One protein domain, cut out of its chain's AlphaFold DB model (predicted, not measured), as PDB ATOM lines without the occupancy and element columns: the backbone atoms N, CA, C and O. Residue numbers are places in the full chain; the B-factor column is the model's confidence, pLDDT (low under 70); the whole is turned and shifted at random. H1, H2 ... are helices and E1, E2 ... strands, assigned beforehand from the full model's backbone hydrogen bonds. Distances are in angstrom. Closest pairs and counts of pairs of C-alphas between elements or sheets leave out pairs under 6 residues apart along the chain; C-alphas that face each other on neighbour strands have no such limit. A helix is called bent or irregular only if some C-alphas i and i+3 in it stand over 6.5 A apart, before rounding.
ATOM      1  N   ARG A 336      -0.450 -28.131  -6.848       62.28
ATOM      2  CA  ARG A 336       0.304 -29.149  -7.581       62.28
ATOM      3  C   ARG A 336       0.011 -30.502  -6.969       62.28
ATOM      4  O   ARG A 336       0.148 -30.655  -5.758       62.28
ATOM      5  N   MET A 337      -0.291 -31.485  -7.802       75.00
ATOM      6  CA  MET A 337      -0.356 -32.876  -7.373       75.00
ATOM      7  C   MET A 337       0.415 -33.785  -8.321       75.00
ATOM      8  O   MET A 337       0.675 -33.408  -9.461       75.00
ATOM      9  N   ALA A 338       0.800 -34.968  -7.846       78.94
ATOM     10  CA  ALA A 338       1.448 -35.959  -8.695       78.94
ATOM     11  C   ALA A 338       0.489 -36.408  -9.805       78.94
ATOM     12  O   ALA A 338      -0.699 -36.623  -9.557       78.94
ATOM     13  N   THR A 339       1.004 -36.563 -11.023       79.38
ATOM     14  CA  THR A 339       0.200 -36.913 -12.206       79.38
ATOM     15  C   THR A 339      -0.550 -38.228 -12.039       79.38
ATOM     16  O   THR A 339      -1.700 -38.319 -12.459       79.38
ATOM     17  N   ILE A 340       0.057 -39.218 -11.378       79.50
ATOM     18  CA  ILE A 340      -0.602 -40.497 -11.072       79.50
ATOM     19  C   ILE A 340      -1.788 -40.278 -10.136       79.50
ATOM     20  O   ILE A 340      -2.893 -40.716 -10.429       79.50
ATOM     21  N   THR A 341      -1.591 -39.527  -9.049       79.56
ATOM     22  CA  THR A 341      -2.668 -39.226  -8.099       79.56
ATOM     23  C   THR A 341      -3.819 -38.478  -8.771       79.56
ATOM     24  O   THR A 341      -4.977 -38.755  -8.477       79.56
ATOM     25  N   PHE A 342      -3.515 -37.568  -9.703       81.06
ATOM     26  CA  PHE A 342      -4.539 -36.901 -10.506       81.06
ATOM     27  C   PHE A 342      -5.296 -37.882 -11.403       81.06
ATOM     28  O   PHE A 342      -6.524 -37.876 -11.416       81.06
ATOM     29  N   ALA A 343      -4.576 -38.733 -12.136       79.19
ATOM     30  CA  ALA A 343      -5.173 -39.716 -13.031       79.19
ATOM     31  C   ALA A 343      -6.098 -40.682 -12.274       79.19
ATOM     32  O   ALA A 343      -7.220 -40.913 -12.719       79.19
ATOM     33  N   ASP A 344      -5.671 -41.171 -11.109       81.19
ATOM     34  CA  ASP A 344      -6.473 -42.052 -10.255       81.19
ATOM     35  C   ASP A 344      -7.748 -41.355  -9.756       81.19
ATOM     36  O   ASP A 344      -8.831 -41.942  -9.772       81.19
ATOM     37  N   GLN A 345      -7.657 -40.080  -9.364       81.25
ATOM     38  CA  GLN A 345      -8.829 -39.297  -8.959       81.25
ATOM     39  C   GLN A 345      -9.813 -39.083 -10.112       81.25
ATOM     40  O   GLN A 345     -11.018 -39.235  -9.914       81.25
ATOM     41  N   GLN A 346      -9.321 -38.778 -11.315       79.50
ATOM     42  CA  GLN A 346     -10.177 -38.625 -12.492       79.50
ATOM     43  C   GLN A 346     -10.856 -39.947 -12.868       79.50
ATOM     44  O   GLN A 346     -12.044 -39.946 -13.170       79.50
ATOM     45  N   GLN A 347     -10.161 -41.085 -12.762       80.88
ATOM     46  CA  GLN A 347     -10.752 -42.413 -12.992       80.88
ATOM     47  C   GLN A 347     -11.897 -42.748 -12.031       80.88
ATOM     48  O   GLN A 347     -12.823 -43.466 -12.408       80.88
ATOM     49  N   LEU A 348     -11.825 -42.260 -10.791       79.38
ATOM     50  CA  LEU A 348     -12.881 -42.448  -9.795       79.38
ATOM     51  C   LEU A 348     -14.109 -41.568 -10.070       79.38
ATOM     52  O   LEU A 348     -15.215 -41.948  -9.688       79.38
ATOM     53  N   GLN A 349     -13.921 -40.413 -10.711       76.44
ATOM     54  CA  GLN A 349     -14.976 -39.425 -10.961       76.44
ATOM     55  C   GLN A 349     -15.634 -39.576 -12.341       76.44
ATOM     56  O   GLN A 349     -16.840 -39.372 -12.458       76.44
ATOM     57  N   ASP A 350     -14.874 -39.967 -13.366       76.56
ATOM     58  CA  ASP A 350     -15.345 -40.115 -14.743       76.56
ATOM     59  C   ASP A 350     -14.954 -41.495 -15.318       76.56
ATOM     60  O   ASP A 350     -13.769 -41.782 -15.518       76.56
ATOM     61  N   PRO A 351     -15.930 -42.358 -15.666       75.81
ATOM     62  CA  PRO A 351     -15.674 -43.623 -16.359       75.81
ATOM     63  C   PRO A 351     -14.887 -43.472 -17.673       75.81
ATOM     64  O   PRO A 351     -14.194 -44.412 -18.080       75.81
ATOM     65  N   GLY A 352     -14.978 -42.314 -18.339       75.56
ATOM     66  CA  GLY A 352     -14.207 -41.961 -19.533       75.56
ATOM     67  C   GLY A 352     -12.713 -41.763 -19.259       75.56
ATOM     68  O   GLY A 352     -11.887 -42.044 -20.128       75.56
ATOM     69  N   ALA A 353     -12.337 -41.407 -18.030       78.50
ATOM     70  CA  ALA A 353     -10.948 -41.198 -17.628       78.50
ATOM     71  C   ALA A 353     -10.179 -42.504 -17.351       78.50
ATOM     72  O   ALA A 353      -8.990 -42.467 -17.031       78.50
ATOM     73  N   ARG A 354     -10.796 -43.683 -17.533       78.75
ATOM     74  CA  ARG A 354     -10.169 -45.005 -17.315       78.75
ATOM     75  C   ARG A 354      -8.841 -45.204 -18.056       78.75
ATOM     76  O   ARG A 354      -8.006 -45.994 -17.629       78.75
ATOM     77  N   LEU A 355      -8.659 -44.524 -19.186       81.69
ATOM     78  CA  LEU A 355      -7.458 -44.607 -20.019       81.69
ATOM     79  C   LEU A 355      -6.603 -43.335 -19.962       81.69
ATOM     80  O   LEU A 355      -5.609 -43.252 -20.683       81.69
ATOM     81  N   PHE A 356      -6.950 -42.385 -19.089       82.19
ATOM     82  CA  PHE A 356      -6.362 -41.049 -19.029       82.19
ATOM     83  C   PHE A 356      -4.836 -41.078 -18.903       82.19
ATOM     84  O   PHE A 356      -4.148 -40.415 -19.672       82.19
ATOM     85  N   GLU A 357      -4.284 -41.894 -17.998       81.06
ATOM     86  CA  GLU A 357      -2.829 -42.002 -17.828       81.06
ATOM     87  C   GLU A 357      -2.141 -42.464 -19.124       81.06
ATOM     88  O   GLU A 357      -1.153 -41.878 -19.568       81.06
ATOM     89  N   ARG A 358      -2.692 -43.493 -19.774       82.06
ATOM     90  CA  ARG A 358      -2.147 -44.049 -21.016       82.06
ATOM     91  C   ARG A 358      -2.239 -43.049 -22.166       82.06
ATOM     92  O   ARG A 358      -1.302 -42.939 -22.955       82.06
ATOM     93  N   GLU A 359      -3.356 -42.338 -22.274       83.56
ATOM     94  CA  GLU A 359      -3.590 -41.333 -23.315       83.56
ATOM     95  C   GLU A 359      -2.716 -40.098 -23.115       83.56
ATOM     96  O   GLU A 359      -2.092 -39.644 -24.069       83.56
ATOM     97  N   LEU A 360      -2.552 -39.633 -21.874       83.25
ATOM     98  CA  LEU A 360      -1.620 -38.562 -21.533       83.25
ATOM     99  C   LEU A 360      -0.184 -38.946 -21.893       83.25
ATOM    100  O   LEU A 360       0.513 -38.195 -22.571       83.25
ATOM    101  N   ARG A 361       0.266 -40.138 -21.492       83.38
ATOM    102  CA  ARG A 361       1.611 -40.632 -21.824       83.38
ATOM    103  C   ARG A 361       1.811 -40.783 -23.332       83.38
ATOM    104  O   ARG A 361       2.904 -40.528 -23.826       83.38
ATOM    105  N   THR A 362       0.761 -41.165 -24.058       82.12
ATOM    106  CA  THR A 362       0.756 -41.241 -25.526       82.12
ATOM    107  C   THR A 362       0.873 -39.858 -26.161       82.12
ATOM    108  O   THR A 362       1.721 -39.665 -27.025       82.12
ATOM    109  N   PHE A 363       0.096 -38.885 -25.687       81.38
ATOM    110  CA  PHE A 363       0.180 -37.495 -26.129       81.38
ATOM    111  C   PHE A 363       1.586 -36.927 -25.908       81.38
ATOM    112  O   PHE A 363       2.183 -36.383 -26.830       81.38
ATOM    113  N   LEU A 364       2.170 -37.133 -24.722       78.62
ATOM    114  CA  LEU A 364       3.536 -36.692 -24.421       78.62
ATOM    115  C   LEU A 364       4.587 -37.369 -25.316       78.62
ATOM    116  O   LEU A 364       5.580 -36.737 -25.652       78.62
ATOM    117  N   TYR A 365       4.379 -38.633 -25.697       77.19
ATOM    118  CA  TYR A 365       5.258 -39.371 -26.612       77.19
ATOM    119  C   TYR A 365       5.153 -38.865 -28.061       77.19
ATOM    120  O   TYR A 365       6.131 -38.889 -28.794       77.19
ATOM    121  N   GLN A 366       3.963 -38.446 -28.500       73.81
ATOM    122  CA  GLN A 366       3.707 -38.090 -29.901       73.81
ATOM    123  C   GLN A 366       3.884 -36.600 -30.203       73.81
ATOM    124  O   GLN A 366       4.331 -36.255 -31.294       73.81
ATOM    125  N   GLU A 367       3.527 -35.730 -29.259       73.81
ATOM    126  CA  GLU A 367       3.368 -34.291 -29.503       73.81
ATOM    127  C   GLU A 367       4.511 -33.443 -28.925       73.81
ATOM    128  O   GLU A 367       4.658 -32.274 -29.287       73.81
ATOM    129  N   LEU A 368       5.341 -34.004 -28.037       69.31
ATOM    130  CA  LEU A 368       6.540 -33.330 -27.539       69.31
ATOM    131  C   LEU A 368       7.766 -33.841 -28.296       69.31
ATOM    132  O   LEU A 368       8.154 -34.997 -28.159       69.31
ATOM    133  N   ASP A 369       8.399 -32.953 -29.063       57.44
ATOM    134  CA  ASP A 369       9.618 -33.226 -29.835       57.44
ATOM    135  C   ASP A 369      10.855 -33.284 -28.909       57.44
ATOM    136  O   ASP A 369      11.773 -32.465 -28.981       57.44
ATOM    137  N   ASP A 370      10.836 -34.218 -27.954       61.72
ATOM    138  CA  ASP A 370      11.949 -34.519 -27.054       61.72
ATOM    139  C   ASP A 370      12.672 -35.785 -27.552       61.72
ATOM    140  O   ASP A 370      12.065 -36.862 -27.634       61.72
ATOM    141  N   PRO A 371      13.983 -35.718 -27.844       57.78
ATOM    142  CA  PRO A 371      14.756 -36.874 -28.299       57.78
ATOM    143  C   PRO A 371      14.789 -38.038 -27.290       57.78
ATOM    144  O   PRO A 371      15.126 -39.159 -27.674       57.78
ATOM    145  N   ASN A 372      14.420 -37.807 -26.026       57.38
ATOM    146  CA  ASN A 372      14.293 -38.833 -24.988       57.38
ATOM    147  C   ASN A 372      12.889 -39.458 -24.903       57.38
ATOM    148  O   ASN A 372      12.731 -40.477 -24.230       57.38
ATOM    149  N   LEU A 373      11.884 -38.870 -25.562       59.00
ATOM    150  CA  LEU A 373      10.490 -39.324 -25.528       59.00
ATOM    151  C   LEU A 373      10.085 -40.131 -26.768       59.00
ATOM    152  O   LEU A 373       9.055 -40.779 -26.713       59.00
ATOM    153  N   GLY A 374      10.938 -40.235 -27.794       55.72
ATOM    154  CA  GLY A 374      10.777 -41.147 -28.938       55.72
ATOM    155  C   GLY A 374       9.842 -40.626 -30.039       55.72
ATOM    156  O   GLY A 374       8.918 -39.882 -29.782       55.72
ATOM    157  N   THR A 375      10.087 -41.009 -31.299       55.84
ATOM    158  CA  THR A 375       9.427 -40.411 -32.487       55.84
ATOM    159  C   THR A 375       8.673 -41.425 -33.362       55.84
ATOM    160  O   THR A 375       8.429 -41.197 -34.548       55.84
ATOM    161  N   GLN A 376       8.335 -42.604 -32.826       59.62
ATOM    162  CA  GLN A 376       7.756 -43.698 -33.619       59.62
ATOM    163  C   GLN A 376       6.218 -43.682 -33.629       59.62
ATOM    164  O   GLN A 376       5.590 -43.710 -32.579       59.62
ATOM    165  N   PHE A 377       5.598 -43.787 -34.811       58.50
ATOM    166  CA  PHE A 377       4.135 -43.933 -34.972       58.50
ATOM    167  C   PHE A 377       3.568 -45.264 -34.438       58.50
ATOM    168  O   PHE A 377       2.365 -45.390 -34.207       58.50
ATOM    169  N   HIS A 378       4.423 -46.270 -34.240       61.38
ATOM    170  CA  HIS A 378       4.055 -47.560 -33.663       61.38
ATOM    171  C   HIS A 378       4.916 -47.845 -32.435       61.38
ATOM    172  O   HIS A 378       6.048 -48.311 -32.544       61.38
ATOM    173  N   PHE A 379       4.357 -47.586 -31.258       67.50
ATOM    174  CA  PHE A 379       5.000 -47.811 -29.969       67.50
ATOM    175  C   PHE A 379       4.252 -48.888 -29.176       67.50
ATOM    176  O   PHE A 379       3.063 -49.139 -29.365       67.50
ATOM    177  N   ARG A 380       4.976 -49.566 -28.283       72.88
ATOM    178  CA  ARG A 380       4.374 -50.420 -27.248       72.88
ATOM    179  C   ARG A 380       4.231 -49.594 -25.978       72.88
ATOM    180  O   ARG A 380       5.040 -48.710 -25.746       72.88
ATOM    181  N   GLU A 381       3.280 -49.930 -25.115       71.06
ATOM    182  CA  GLU A 381       3.014 -49.186 -23.871       71.06
ATOM    183  C   GLU A 381       4.249 -49.025 -22.963       71.06
ATOM    184  O   GLU A 381       4.452 -47.985 -22.350       71.06
ATOM    185  N   ARG A 382       5.153 -50.012 -22.954       75.94
ATOM    186  CA  ARG A 382       6.441 -49.933 -22.236       75.94
ATOM    187  C   ARG A 382       7.404 -48.856 -22.759       75.94
ATOM    188  O   ARG A 382       8.381 -48.558 -22.085       75.94
ATOM    189  N   ASN A 383       7.181 -48.362 -23.975       71.06
ATOM    190  CA  ASN A 383       7.983 -47.313 -24.596       71.06
ATOM    191  C   ASN A 383       7.480 -45.918 -24.193       71.06
ATOM    192  O   ASN A 383       8.187 -44.945 -24.426       71.06
ATOM    193  N   LEU A 384       6.267 -45.821 -23.635       77.12
ATOM    194  CA  LEU A 384       5.690 -44.557 -23.206       77.12
ATOM    195  C   LEU A 384       6.419 -44.023 -21.968       77.12
ATOM    196  O   LEU A 384       6.716 -44.816 -21.062       77.12
ATOM    197  N   PRO A 385       6.641 -42.700 -21.874       76.06
ATOM    198  CA  PRO A 385       7.311 -42.098 -20.731       76.06
ATOM    199  C   PRO A 385       6.587 -42.403 -19.429       76.06
ATOM    200  O   PRO A 385       5.361 -42.512 -19.398       76.06
ATOM    201  N   ARG A 386       7.354 -42.542 -18.347       77.88
ATOM    202  CA  ARG A 386       6.794 -42.634 -16.998       77.88
ATOM    203  C   ARG A 386       6.425 -41.240 -16.512       77.88
ATOM    204  O   ARG A 386       7.170 -40.290 -16.741       77.88
ATOM    205  N   VAL A 387       5.282 -41.136 -15.848       75.69
ATOM    206  CA  VAL A 387       4.760 -39.880 -15.281       75.69
ATOM    207  C   VAL A 387       4.808 -39.882 -13.751       75.69
ATOM    208  O   VAL A 387       4.280 -38.984 -13.107       75.69
ATOM    209  N   ASP A 388       5.479 -40.876 -13.174       72.38
ATOM    210  CA  ASP A 388       5.541 -41.145 -11.738       72.38
ATOM    211  C   ASP A 388       6.162 -39.976 -10.950       72.38
ATOM    212  O   ASP A 388       5.726 -39.674  -9.842       72.38
ATOM    213  N   ASP A 389       7.110 -39.260 -11.566       68.31
ATOM    214  CA  ASP A 389       7.794 -38.096 -10.987       68.31
ATOM    215  C   ASP A 389       7.280 -36.748 -11.530       68.31
ATOM    216  O   ASP A 389       7.876 -35.696 -11.271       68.31
ATOM    217  N   THR A 390       6.196 -36.741 -12.315       71.81
ATOM    218  CA  THR A 390       5.643 -35.504 -12.882       71.81
ATOM    219  C   THR A 390       4.513 -34.950 -12.017       71.81
ATOM    220  O   THR A 390       3.799 -35.677 -11.326       71.81
ATOM    221  N   MET A 391       4.369 -33.623 -12.034       69.12
ATOM    222  CA  MET A 391       3.343 -32.908 -11.275       69.12
ATOM    223  C   MET A 391       2.391 -32.205 -12.239       69.12
ATOM    224  O   MET A 391       2.842 -31.479 -13.128       69.12
ATOM    225  N   VAL A 392       1.088 -32.348 -12.014       69.06
ATOM    226  CA  VAL A 392       0.044 -31.588 -12.707       69.06
ATOM    227  C   VAL A 392      -0.342 -30.398 -11.840       69.06
ATOM    228  O   VAL A 392      -0.484 -30.501 -10.620       69.06
ATOM    229  N   CYS A 393      -0.473 -29.238 -12.477       58.16
ATOM    230  CA  CYS A 393      -1.008 -28.043 -11.846       58.16
ATOM    231  C   CYS A 393      -2.521 -28.036 -12.058       58.16
ATOM    232  O   CYS A 393      -2.975 -27.885 -13.192       58.16
ATOM    233  N   ILE A 394      -3.286 -28.213 -10.987       63.16
ATOM    234  CA  ILE A 394      -4.746 -28.260 -11.049       63.16
ATOM    235  C   ILE A 394      -5.271 -26.916 -10.613       63.16
ATOM    236  O   ILE A 394      -4.965 -26.448  -9.515       63.16
ATOM    237  N   LYS A 395      -6.058 -26.292 -11.484       51.19
ATOM    238  CA  LYS A 395      -6.801 -25.091 -11.132       51.19
ATOM    239  C   LYS A 395      -8.111 -25.515 -10.474       51.19
ATOM    240  O   LYS A 395      -9.082 -25.745 -11.178       51.19
TER     241      LYS A 395
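What this domain is: This is residues 336 to 395 of the 396 residues of an uncharacterized protein of Ceratobasidium theobromae (UniProt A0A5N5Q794). A helical hairpin stands at the core of the model: the shorter H1 and the longer, kinked H2 form a lopsided V, joined by a tight link at its narrow end. A tiny two-strand ribbon, E1 beside E2, sits by Thr 339, where H1 begins, and a long stretch without a named element, residues 368 to 390, runs back from H2 to this ribbon. The printed part has 60 residues, with two named helices and two named strands in the order E1, H1, H2, E2; the sheet, E1 - E2, is antiparallel, and the class is mixed, helices and strands. The whole is only just compact, close to loose, with a radius of gyration of the C-alphas of 12.2 A and spans of 32 by 23 by 17 A.

How they stand to each other: E1, residues 336 to 338, and E2, residues 391 to 395, are antiparallel neighbours, with 137 degrees between their directions. N 337 and O 392 are 3.0 A apart and N 392 and O 337 are 2.8 A apart, both within hydrogen-bond range. C-alphas 338 and 391 face each other at 4.4 A. A tight link joins E1 to H1, residues 339 to 349. The closest C-alphas of H1 and E2 are those of Thr 339 and Met 391, 5.2 A apart. H2, residues 351 to 367, touches H1 with residues 353 to 357 alone; the closest C-alphas are those of Gln 347 and Ala 353, 4.8 A apart. The two helices form a helical hairpin and run opposite ways at a shallow tilt of 32 degrees. H2 is irregular, with C-alphas 354 and 357 7.9 A apart, and has a kink of 46 degrees near residue 358. E1 and H2 are apart. In H1 every O i to N i+4 pair is within hydrogen-bond range; in H2 9 of 13 are.

Where its parts are: E1, Arg 336 to Ala 338, begins with C-alpha 336 at (0.304, -29.149, -7.581). H1, Thr 339 to Gln 349, measures 15.4 A from first to last C-alpha. H2, Pro 351 to Glu 367, measures 24.9 A and ends with C-alpha 367 at (3.368, -34.291, -29.503). E2, Met 391 to Lys 395, measures 12.8 A and ends with C-alpha 395 at (-6.801, -25.091, -11.132).

The domain as a whole: The two C-alphas farthest apart are those of Gln 349 and Pro 371, 34.5 A, while those of Arg 336 and Lys 395 are 8.9 A apart. The printed part has no cut. The link from H2 to E2 is long, with 23 residues. The mean pLDDT of the printed part is 72.7; 19 residues are under 70: 336, 368 to 379, 389 and 391 to 395.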